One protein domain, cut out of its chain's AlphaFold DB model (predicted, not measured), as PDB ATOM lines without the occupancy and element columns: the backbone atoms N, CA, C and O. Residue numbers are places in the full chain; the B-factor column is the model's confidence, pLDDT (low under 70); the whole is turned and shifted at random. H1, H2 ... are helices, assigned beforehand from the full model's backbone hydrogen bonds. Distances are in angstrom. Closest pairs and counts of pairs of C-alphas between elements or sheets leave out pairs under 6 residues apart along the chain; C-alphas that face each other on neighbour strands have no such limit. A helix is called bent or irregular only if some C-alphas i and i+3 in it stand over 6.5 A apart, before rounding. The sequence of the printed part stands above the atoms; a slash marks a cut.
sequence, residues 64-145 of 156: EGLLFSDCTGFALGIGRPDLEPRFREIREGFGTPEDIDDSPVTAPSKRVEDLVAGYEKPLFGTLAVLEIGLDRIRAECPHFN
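AT A GLANCE: This is residues 64 to 145 of the 156 residues of an uncharacterized protein of Acidobacteria bacterium (UniProt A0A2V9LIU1). Short helices gather round a still shorter one: H1 is in the middle, with H5, the hairpin of H2 and H3, and H4 about it, while H6 and the small H7 make the far side. A long loop, residues 92 to 107, runs from H3 to H4 along the outside. The printed part has 82 residues with seven named helices, H1 to H7 in chain order, and no named strand; the class is all helix. It is compact, with a radius of gyration of the C-alphas of 11.4 A, and rounded, spanning 30 by 28 by 23 A.

HOW THE PARTS SIT: Begin with the longest helix by residues, H5, residues 121 to 132. It touches H2, residues 71 to 77, at a steep tilt of 68 degrees, only just short of about perpendicular, opposite ways; look at the closest C-alphas, Gly 77 and Ala 128, 4.2 A apart. H5 also touches H1, residues 64 to 67, where the closest C-alphas, Leu 67 and Val 129, are 6.5 A apart. H2 forms a helical hairpin with H3, residues 81 to 91, at 37 degrees, only just a steep tilt; the closest C-alphas, Ala 75 and Pro 81, are 4.7 A apart. H1 touches H4, residues 108 to 115, with C-alphas Gly 65 and Pro 108 the closest at 5.4 A. H6, residues 134 to 140, meets H5 only through their link and is close to H1 but not clearly touching, its closest C-alphas being Leu 66 and Ile 137 at 6.4 A. H7, residues 142 to 145, and H6 touch only at the corner, C-alphas Arg 138 and Asn 145 being closest at 4.7 A. H3 and H5 are apart. Each O i to N i+4 pair is within hydrogen-bond range in H2, H5 and H6, against 5 of 7 in H3 and 3 of 4 in H4; H1 and H7 are too short for such a pair.

IN THESE COORDINATES: Find C-alpha 121 at (166.116, 185.300, 252.948); from there H5 runs 15.6 A to C-alpha 132 at (155.308, 196.560, 253.971). H3 is also 15.6 A long and is irregular, with C-alphas 82 and 85 standing 7.3 A apart. H4 measures 11.2 A, H6 10.2 A, H2 9.8 A, H1 5.2 A and H7 5.0 A. The last helix ends at C-alpha 145, (144.120, 188.110, 249.020).

THE WHOLE: Look to Ala 117 and Asn 145 for the two C-alphas farthest apart, 31.0 A. The printed part, residues 64 to 145, has no cut. The link from H3 to H4, 16 residues, is long; the other links are tight. Mean pLDDT of the printed part is 93.5, and residues 102 to 104, in the long link, are under 70.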
ATOM      1  N   GLU A  64     159.589 185.921 248.317       92.25
ATOM      2  CA  GLU A  64     160.189 187.182 247.893       92.25
ATOM      3  C   GLU A  64     159.361 187.914 246.827       92.25
ATOM      4  O   GLU A  64     159.409 189.140 246.769       92.25
ATOM      5  N   GLY A  65     158.551 187.200 246.036       92.44
ATOM      6  CA  GLY A  65     157.618 187.822 245.090       92.44
ATOM      7  C   GLY A  65     156.626 188.760 245.784       92.44
ATOM      8  O   GLY A  65     156.378 189.863 245.303       92.44
ATOM      9  N   LEU A  66     156.142 188.388 246.976       93.94
ATOM     10  CA  LEU A  66     155.214 189.209 247.763       93.94
ATOM     11  C   LEU A  66     155.856 190.514 248.252       93.94
ATOM     12  O   LEU A  66     155.151 191.500 248.460       93.94
ATOM     13  N   LEU A  67     157.184 190.555 248.409       96.38
ATOM     14  CA  LEU A  67     157.901 191.749 248.876       96.38
ATOM     15  C   LEU A  67     157.839 192.893 247.856       96.38
ATOM     16  O   LEU A  67     157.928 194.059 248.223       96.38
ATOM     17  N   PHE A  68     157.620 192.587 246.577       96.88
ATOM     18  CA  PHE A  68     157.454 193.601 245.535       96.88
ATOM     19  C   PHE A  68     156.065 194.268 245.536       96.88
ATOM     20  O   PHE A  68     155.818 195.137 244.699       96.88
ATOM     21  N   SER A  69     155.170 193.904 246.463       97.62
ATOM     22  CA  SER A  69     153.903 194.623 246.693       97.62
ATOM     23  C   SER A  69     154.113 196.071 247.146       97.62
ATOM     24  O   SER A  69     153.302 196.937 246.840       97.62
ATOM     25  N   ASP A  70     155.229 196.374 247.807       98.38
ATOM     26  CA  ASP A  70     155.640 197.749 248.083       98.38
ATOM     27  C   ASP A  70     157.164 197.850 247.998       98.38
ATOM     28  O   ASP A  70     157.886 197.501 248.928       98.38
ATOM     29  N   CYS A  71     157.669 198.343 246.864       98.25
ATOM     30  CA  CYS A  71     159.109 198.491 246.642       98.25
ATOM     31  C   CYS A  71     159.757 199.494 247.608       98.25
ATOM     32  O   CYS A  71     160.932 199.339 247.949       98.25
ATOM     33  N   THR A  72     159.003 200.499 248.069       98.50
ATOM     34  CA  THR A  72     159.490 201.474 249.052       98.50
ATOM     35  C   THR A  72     159.585 200.823 250.424       98.50
ATOM     36  O   THR A  72     160.655 200.857 251.031       98.50
ATOM     37  N   GLY A  73     158.513 200.167 250.877       98.19
ATOM     38  CA  GLY A  73     158.499 199.403 252.126       98.19
ATOM     39  C   GLY A  73     159.556 198.296 252.138       98.19
ATOM     40  O   GLY A  73     160.279 198.138 253.117       98.19
ATOM     41  N   PHE A  74     159.745 197.596 251.019       98.06
ATOM     42  CA  PHE A  74     160.787 196.583 250.883       98.06
ATOM     43  C   PHE A  74     162.187 197.187 251.074       98.06
ATOM     44  O   PHE A  74     162.948 196.735 251.932       98.06
ATOM     45  N   ALA A  75     162.520 198.238 250.320       98.06
ATOM     46  CA  ALA A  75     163.814 198.910 250.406       98.06
ATOM     47  C   ALA A  75     164.091 199.474 251.811       98.06
ATOM     48  O   ALA A  75     165.206 199.339 252.325       98.06
ATOM     49  N   LEU A  76     163.081 200.070 252.450       98.00
ATOM     50  CA  LEU A  76     163.171 200.581 253.818       98.00
ATOM     51  C   LEU A  76     163.375 199.455 254.835       98.00
ATOM     52  O   LEU A  76     164.297 199.541 255.646       98.00
ATOM     53  N   GLY A  77     162.585 198.383 254.751       97.06
ATOM     54  CA  GLY A  77     162.630 197.263 255.689       97.06
ATOM     55  C   GLY A  77     163.989 196.564 255.718       97.06
ATOM     56  O   GLY A  77     164.448 196.141 256.777       97.06
ATOM     57  N   ILE A  78     164.697 196.508 254.585       96.88
ATOM     58  CA  ILE A  78     166.055 195.939 254.521       96.88
ATOM     59  C   ILE A  78     167.173 196.971 254.757       96.88
ATOM     60  O   ILE A  78     168.351 196.645 254.610       96.88
ATOM     61  N   GLY A  79     166.833 198.220 255.094       96.00
ATOM     62  CA  GLY A  79     167.801 199.289 255.352       96.00
ATOM     63  C   GLY A  79     168.552 199.776 254.107       96.00
ATOM     64  O   GLY A  79     169.666 200.287 254.223       96.00
ATOM     65  N   ARG A  80     167.970 199.611 252.914       96.75
ATOM     66  CA  ARG A  80     168.551 199.998 251.617       96.75
ATOM     67  C   ARG A  80     167.581 200.846 250.788       96.75
ATOM     68  O   ARG A  80     167.221 200.445 249.680       96.75
ATOM     69  N   PRO A  81     167.171 202.032 251.278       97.44
ATOM     70  CA  PRO A  81     166.280 202.930 250.534       97.44
ATOM     71  C   PRO A  81     166.831 203.322 249.153       97.44
ATOM     72  O   PRO A  81     166.066 203.647 248.253       97.44
ATOM     73  N   ASP A  82     168.151 203.258 248.961       97.62
ATOM     74  CA  ASP A  82     168.819 203.502 247.682       97.62
ATOM     75  C   ASP A  82     168.475 202.473 246.590       97.62
ATOM     76  O   ASP A  82     168.635 202.768 245.406       97.62
ATOM     77  N   LEU A  83     167.980 201.287 246.960       97.75
ATOM     78  CA  LEU A  83     167.604 200.224 246.024       97.75
ATOM     79  C   LEU A  83     166.152 200.301 245.542       97.75
ATOM     80  O   LEU A  83     165.797 199.578 244.610       97.75
ATOM     81  N   GLU A  84     165.328 201.181 246.113       98.00
ATOM     82  CA  GLU A  84     163.915 201.318 245.740       98.00
ATOM     83  C   GLU A  84     163.703 201.464 244.221       98.00
ATOM     84  O   GLU A  84     162.907 200.692 243.679       98.00
ATOM     85  N   PRO A  85     164.453 202.316 243.486       98.44
ATOM     86  CA  PRO A  85     164.243 202.459 242.046       98.44
ATOM     87  C   PRO A  85     164.506 201.163 241.269       98.44
ATOM     88  O   PRO A  85     163.866 200.905 240.254       98.44
ATOM     89  N   ARG A  86     165.435 200.328 241.752       98.06
ATOM     90  CA  ARG A  86     165.801 199.049 241.126       98.06
ATOM     91  C   ARG A  86     164.757 197.973 241.402       98.06
ATOM     92  O   ARG A  86     164.445 197.190 240.511       98.06
ATOM     93  N   PHE A  87     164.185 197.949 242.607       97.69
ATOM     94  CA  PHE A  87     163.048 197.076 242.901       97.69
ATOM     95  C   PHE A  87     161.809 197.477 242.106       97.69
ATOM     96  O   PHE A  87     161.139 196.604 241.554       97.69
ATOM     97  N   ARG A  88     161.551 198.782 241.974       98.00
ATOM     98  CA  ARG A  88     160.451 199.297 241.156       98.00
ATOM     99  C   ARG A  88     160.595 198.894 239.691       98.00
ATOM    100  O   ARG A  88     159.643 198.372 239.127       98.00
ATOM    101  N   GLU A  89     161.786 199.050 239.114       97.50
ATOM    102  CA  GLU A  89     162.085 198.625 237.738       97.50
ATOM    103  C   GLU A  89     161.760 197.137 237.513       97.50
ATOM    104  O   GLU A  89     161.185 196.771 236.490       97.50
ATOM    105  N   ILE A  90     162.070 196.274 238.489       95.56
ATOM    106  CA  ILE A  90     161.684 194.858 238.441       95.56
ATOM    107  C   ILE A  90     160.161 194.711 238.496       95.56
ATOM    108  O   ILE A  90     159.594 194.034 237.642       95.56
ATOM    109  N   ARG A  91     159.497 195.326 239.485       95.69
ATOM    110  CA  ARG A  91     158.046 195.205 239.707       95.69
ATOM    111  C   ARG A  91     157.226 195.684 238.505       95.69
ATOM    112  O   ARG A  91     156.214 195.060 238.193       95.69
ATOM    113  N   GLU A  92     157.661 196.749 237.835       95.94
ATOM    114  CA  GLU A  92     157.013 197.326 236.645       95.94
ATOM    115  C   GLU A  92     157.080 196.410 235.412       95.94
ATOM    116  O   GLU A  92     156.295 196.574 234.479       95.94
ATOM    117  N   GLY A  93     157.963 195.406 235.412       93.81
ATOM    118  CA  GLY A  93     158.034 194.390 234.360       93.81
ATOM    119  C   GLY A  93     156.884 193.376 234.370       93.81
ATOM    120  O   GLY A  93     156.792 192.564 233.451       93.81
ATOM    121  N   PHE A  94     156.019 193.403 235.389       92.56
ATOM    122  CA  PHE A  94     155.000 192.382 235.631       92.56
ATOM    123  C   PHE A  94     153.635 192.998 235.954       92.56
ATOM    124  O   PHE A  94     153.538 194.123 236.443       92.56
ATOM    125  N   GLY A  95     152.557 192.250 235.702       92.56
ATOM    126  CA  GLY A  95     151.198 192.691 236.032       92.56
ATOM    127  C   GLY A  95     151.009 192.828 237.542       92.56
ATOM    128  O   GLY A  95     150.650 193.895 238.047       92.56
ATOM    129  N   THR A  96     151.352 191.775 238.275       93.00
ATOM    130  CA  THR A  96     151.289 191.714 239.740       93.00
ATOM    131  C   THR A  96     152.631 191.262 240.334       93.00
ATOM    132  O   THR A  96     153.453 190.695 239.608       93.00
ATOM    133  N   PRO A  97     152.884 191.458 241.644       93.56
ATOM    134  CA  PRO A  97     154.030 190.845 242.317       93.56
ATOM    135  C   PRO A  97     153.994 189.308 242.241       93.56
ATOM    136  O   PRO A  97     155.035 188.659 242.229       93.56
ATOM    137  N   GLU A  98     152.795 188.724 242.150       91.50
ATOM    138  CA  GLU A  98     152.581 187.276 242.031       91.50
ATOM    139  C   GLU A  98     153.005 186.726 240.665       91.50
ATOM    140  O   GLU A  98     153.255 185.529 240.541       91.50
ATOM    141  N   ASP A  99     153.117 187.597 239.657       89.50
ATOM    142  CA  ASP A  99     153.589 187.260 238.316       89.50
ATOM    143  C   ASP A  99     155.104 187.414 238.163       89.50
ATOM    144  O   ASP A  99     155.613 187.140 237.078       89.50
ATOM    145  N   ILE A 100     155.827 187.870 239.195       89.12
ATOM    146  CA  ILE A 100     157.292 187.972 239.148       89.12
ATOM    147  C   ILE A 100     157.845 186.550 239.074       89.12
ATOM    148  O   ILE A 100     157.999 185.862 240.085       89.12
ATOM    149  N   ASP A 101     158.070 186.112 237.838       76.88
ATOM    150  CA  ASP A 101     158.220 184.710 237.490       76.88
ATOM    151  C   ASP A 101     159.664 184.247 237.311       76.88
ATOM    152  O   ASP A 101     160.632 185.017 237.300       76.88
ATOM    153  N   ASP A 102     159.787 182.923 237.220       66.00
ATOM    154  CA  ASP A 102     161.055 182.220 237.226       66.00
ATOM    155  C   ASP A 102     161.439 181.638 235.854       66.00
ATOM    156  O   ASP A 102     160.651 181.109 235.067       66.00
ATOM    157  N   SER A 103     162.739 181.736 235.625       64.81
ATOM    158  CA  SER A 103     163.629 180.635 235.296       64.81
ATOM    159  C   SER A 103     164.591 180.478 236.494       64.81
ATOM    160  O   SER A 103     164.656 181.397 237.320       64.81
ATOM    161  N   PRO A 104     165.418 179.418 236.588       65.19
ATOM    162  CA  PRO A 104     166.379 179.247 237.689       65.19
ATOM    163  C   PRO A 104     167.341 180.427 237.920       65.19
ATOM    164  O   PRO A 104     167.971 180.513 238.970       65.19
ATOM    165  N   VAL A 105     167.471 181.323 236.935       71.50
ATOM    166  CA  VAL A 105     168.303 182.531 236.999       71.50
ATOM    167  C   VAL A 105     167.505 183.826 237.203       71.50
ATOM    168  O   VAL A 105     168.104 184.848 237.501       71.50
ATOM    169  N   THR A 106     166.174 183.811 237.067       81.75
ATOM    170  CA  THR A 106     165.312 185.007 237.194       81.75
ATOM    171  C   THR A 106     164.285 184.924 238.322       81.75
ATOM    172  O   THR A 106     163.419 185.795 238.397       81.75
ATOM    173  N   ALA A 107     164.389 183.918 239.197       86.94
ATOM    174  CA  ALA A 107     163.539 183.784 240.377       86.94
ATOM    175  C   ALA A 107     163.556 185.062 241.247       86.94
ATOM    176  O   ALA A 107     164.585 185.753 241.287       86.94
ATOM    177  N   PRO A 108     162.461 185.380 241.966       89.31
ATOM    178  CA  PRO A 108     162.380 186.567 242.812       89.31
ATOM    179  C   PRO A 108     163.574 186.724 243.755       89.31
ATOM    180  O   PRO A 108     164.179 187.797 243.787       89.31
ATOM    181  N   SER A 109     164.001 185.663 244.449       90.06
ATOM    182  CA  SER A 109     165.147 185.778 245.351       90.06
ATOM    183  C   SER A 109     166.459 186.048 244.620       90.06
ATOM    184  O   SER A 109     167.308 186.747 245.158       90.06
ATOM    185  N   LYS A 110     166.634 185.542 243.391       90.56
ATOM    186  CA  LYS A 110     167.838 185.798 242.585       90.56
ATOM    187  C   LYS A 110     167.926 187.255 242.163       90.56
ATOM    188  O   LYS A 110     168.976 187.866 242.311       90.56
ATOM    189  N   ARG A 111     166.796 187.848 241.772       92.81
ATOM    190  CA  ARG A 111     166.708 189.287 241.479       92.81
ATOM    191  C   ARG A 111     167.069 190.143 242.692       92.81
ATOM    192  O   ARG A 111     167.685 191.193 242.535       92.81
ATOM    193  N   VAL A 112     166.686 189.707 243.892       93.81
ATOM    194  CA  VAL A 112     167.039 190.402 245.136       93.81
ATOM    195  C   VAL A 112     168.516 190.200 245.482       93.81
ATOM    196  O   VAL A 112     169.190 191.179 245.781       93.81
ATOM    197  N   GLU A 113     169.039 188.975 245.395       93.69
ATOM    198  CA  GLU A 113     170.457 188.651 245.632       93.69
ATOM    199  C   GLU A 113     171.397 189.436 244.697       93.69
ATOM    200  O   GLU A 113     172.452 189.896 245.138       93.69
ATOM    201  N   ASP A 114     170.995 189.660 243.442       94.00
ATOM    202  CA  ASP A 114     171.753 190.458 242.469       94.00
ATOM    203  C   ASP A 114     171.856 191.946 242.860       94.00
ATOM    204  O   ASP A 114     172.814 192.629 242.488       94.00
ATOM    205  N   LEU A 115     170.880 192.468 243.611       95.00
ATOM    206  CA  LEU A 115     170.848 193.861 244.078       95.00
ATOM    207  C   LEU A 115     171.391 194.023 245.506       95.00
ATOM    208  O   LEU A 115     171.958 195.062 245.855       95.00
ATOM    209  N   VAL A 116     171.215 193.000 246.340       94.50
ATOM    210  CA  VAL A 116     171.518 192.999 247.772       94.50
ATOM    211  C   VAL A 116     172.578 191.938 248.048       94.50
ATOM    212  O   VAL A 116     172.286 190.775 248.326       94.50
ATOM    213  N   ALA A 117     173.843 192.358 248.010       91.94
ATOM    214  CA  ALA A 117     174.955 191.490 248.377       91.94
ATOM    215  C   ALA A 117     174.778 190.959 249.811       91.94
ATOM    216  O   ALA A 117     174.639 191.737 250.754       91.94
ATOM    217  N   GLY A 118     174.803 189.634 249.970       89.88
ATOM    218  CA  GLY A 118     174.606 188.986 251.269       89.88
ATOM    219  C   GLY A 118     173.146 188.907 251.724       89.88
ATOM    220  O   GLY A 118     172.901 188.843 252.924       89.88
ATOM    221  N   TYR A 119     172.179 188.923 250.800       92.69
ATOM    222  CA  TYR A 119     170.766 188.738 251.130       92.69
ATOM    223  C   TYR A 119     170.506 187.405 251.857       92.69
ATOM    224  O   TYR A 119     170.532 186.325 251.270       92.69
ATOM    225  N   GLU A 120     170.212 187.487 253.153       92.94
ATOM    226  CA  GLU A 120     169.666 186.399 253.956       92.94
ATOM    227  C   GLU A 120     168.134 186.395 253.916       92.94
ATOM    228  O   GLU A 120     167.479 187.201 254.587       92.94
ATOM    229  N   LYS A 121     167.568 185.441 253.161       90.75
ATOM    230  CA  LYS A 121     166.116 185.300 252.948       90.75
ATOM    231  C   LYS A 121     165.286 185.411 254.236       90.75
ATOM    232  O   LYS A 121     164.364 186.226 254.267       90.75
ATOM    233  N   PRO A 122     165.587 184.665 255.325       92.50
ATOM    234  CA  PRO A 122     164.726 184.690 256.506       92.50
ATOM    235  C   PRO A 122     164.744 186.047 257.212       92.50
ATOM    236  O   PRO A 122     163.692 186.552 257.598       92.50
ATOM    237  N   LEU A 123     165.927 186.648 257.369       94.50
ATOM    238  CA  LEU A 123     166.086 187.906 258.091       94.50
ATOM    239  C   LEU A 123     165.490 189.069 257.299       94.50
ATOM    240  O   LEU A 123     164.570 189.736 257.772       94.50
ATOM    241  N   PHE A 124     165.983 189.299 256.082       95.31
ATOM    242  CA  PHE A 124     165.568 190.454 255.291       95.31
ATOM    243  C   PHE A 124     164.144 190.319 254.770       95.31
ATOM    244  O   PHE A 124     163.431 191.316 254.728       95.31
ATOM    245  N   GLY A 125     163.699 189.108 254.428       94.38
ATOM    246  CA  GLY A 125     162.308 188.868 254.055       94.38
ATOM    247  C   GLY A 125     161.340 189.200 255.195       94.38
ATOM    248  O   GLY A 125     160.318 189.840 254.962       94.38
ATOM    249  N   THR A 126     161.685 188.841 256.436       95.88
ATOM    250  CA  THR A 126     160.858 189.173 257.609       95.88
ATOM    251  C   THR A 126     160.819 190.678 257.857       95.88
ATOM    252  O   THR A 126     159.738 191.233 258.035       95.88
ATOM    253  N   LEU A 127     161.974 191.352 257.840       97.25
ATOM    254  CA  LEU A 127     162.036 192.805 258.040       97.25
ATOM    255  C   LEU A 127     161.268 193.566 256.952       97.25
ATOM    256  O   LEU A 127     160.531 194.496 257.262       97.25
ATOM    257  N   ALA A 128     161.386 193.126 255.697       97.50
ATOM    258  CA  ALA A 128     160.635 193.685 254.581       97.50
ATOM    259  C   ALA A 128     159.122 193.544 254.784       97.50
ATOM    260  O   ALA A 128     158.414 194.540 254.722       97.50
ATOM    261  N   VAL A 129     158.605 192.346 255.086       96.44
ATOM    262  CA  VAL A 129     157.155 192.166 255.304       96.44
ATOM    263  C   VAL A 129     156.638 192.957 256.500       96.44
ATOM    264  O   VAL A 129     155.516 193.460 256.438       96.44
ATOM    265  N   LEU A 130     157.425 193.088 257.572       97.38
ATOM    266  CA  LEU A 130     157.040 193.905 258.724       97.38
ATOM    267  C   LEU A 130     156.872 195.383 258.351       97.38
ATOM    268  O   LEU A 130     155.947 196.017 258.850       97.38
ATOM    269  N   GLU A 131     157.731 195.903 257.472       98.31
ATOM    270  CA  GLU A 131     157.641 197.281 256.978       98.31
ATOM    271  C   GLU A 131     156.506 197.460 255.954       98.31
ATOM    272  O   GLU A 131     155.763 198.435 256.016       98.31
ATOM    273  N   ILE A 132     156.333 196.509 255.030       98.31
ATOM    274  CA  ILE A 132     155.308 196.560 253.971       98.31
ATOM    275  C   ILE A 132     153.892 196.434 254.553       98.31
ATOM    276  O   ILE A 132     152.969 197.152 254.161       98.31
ATOM    277  N   GLY A 133     153.708 195.501 255.489       97.94
ATOM    278  CA  GLY A 133     152.422 195.203 256.103       97.94
ATOM    279  C   GLY A 133     151.481 194.352 255.240       97.94
ATOM    280  O   GLY A 133     151.576 194.265 254.015       97.94
ATOM    281  N   LEU A 134     150.524 193.707 255.914       97.12
ATOM    282  CA  LEU A 134     149.586 192.780 255.277       97.12
ATOM    283  C   LEU A 134     148.649 193.477 254.283       97.12
ATOM    284  O   LEU A 134     148.381 192.931 253.216       97.12
ATOM    285  N   ASP A 135     148.175 194.680 254.608       97.94
ATOM    286  CA  ASP A 135     147.202 195.408 253.786       97.94
ATOM    287  C   ASP A 135     147.746 195.715 252.384       97.94
ATOM    288  O   ASP A 135     147.024 195.594 251.394       97.94
ATOM    289  N   ARG A 136     149.039 196.056 252.281       98.12
ATOM    290  CA  ARG A 136     149.705 196.292 250.993       98.12
ATOM    291  C   ARG A 136     149.851 195.018 250.183       98.12
ATOM    292  O   ARG A 136     149.500 195.014 249.006       98.12
ATOM    293  N   ILE A 137     150.285 193.932 250.820       97.44
ATOM    294  CA  ILE A 137     150.387 192.626 250.162       97.44
ATOM    295  C   ILE A 137     149.014 192.209 249.621       97.44
ATOM    296  O   ILE A 137     148.907 191.815 248.469       97.44
ATOM    297  N   ARG A 138     147.939 192.361 250.402       97.44
ATOM    298  CA  ARG A 138     146.576 192.029 249.955       97.44
ATOM    299  C   ARG A 138     146.097 192.886 248.787       97.44
ATOM    300  O   ARG A 138     145.454 192.366 247.881       97.44
ATOM    301  N   ALA A 139     146.396 194.181 248.803       97.94
ATOM    302  CA  ALA A 139     145.989 195.087 247.734       97.94
ATOM    303  C   ALA A 139     146.654 194.748 246.389       97.94
ATOM    304  O   ALA A 139     146.027 194.896 245.343       97.94
ATOM    305  N   GLU A 140     147.904 194.280 246.420       97.31
ATOM    306  CA  GLU A 140     148.721 194.067 245.219       97.31
ATOM    307  C   GLU A 140     148.815 192.602 244.773       97.31
ATOM    308  O   GLU A 140     149.201 192.345 243.634       97.31
ATOM    309  N   CYS A 141     148.459 191.641 245.633       95.75
ATOM    310  CA  CYS A 141     148.524 190.200 245.370       95.75
ATOM    311  C   CYS A 141     147.113 189.572 245.399       95.75
ATOM    312  O   CYS A 141     146.679 189.078 246.447       95.75
ATOM    313  N   PRO A 142     146.362 189.600 244.277       95.06
ATOM    314  CA  PRO A 142     144.980 189.121 244.219       95.06
ATOM    315  C   PRO A 142     144.782 187.649 244.590       95.06
ATOM    316  O   PRO A 142     143.768 187.320 245.209       95.06
ATOM    317  N   HIS A 143     145.700 186.749 244.221       94.88
ATOM    318  CA  HIS A 143     145.575 185.324 244.549       94.88
ATOM    319  C   HIS A 143     145.766 185.088 246.046       94.88
ATOM    320  O   HIS A 143     144.937 184.418 246.668       94.88
ATOM    321  N   PHE A 144     146.774 185.715 246.646       95.12
ATOM    322  CA  PHE A 144     146.980 185.710 248.090       95.12
ATOM    323  C   PHE A 144     145.800 186.329 248.852       95.12
ATOM    324  O   PHE A 144     145.320 185.739 249.822       95.12
ATOM    325  N   ASN A 145     145.287 187.481 248.402       96.75
ATOM    326  CA  ASN A 145     144.120 188.110 249.020       96.75
ATOM    327  C   ASN A 145     142.882 187.209 248.946       96.75
ATOM    328  O   ASN A 145     142.224 187.005 249.961       96.75
TER     329      ASN A 145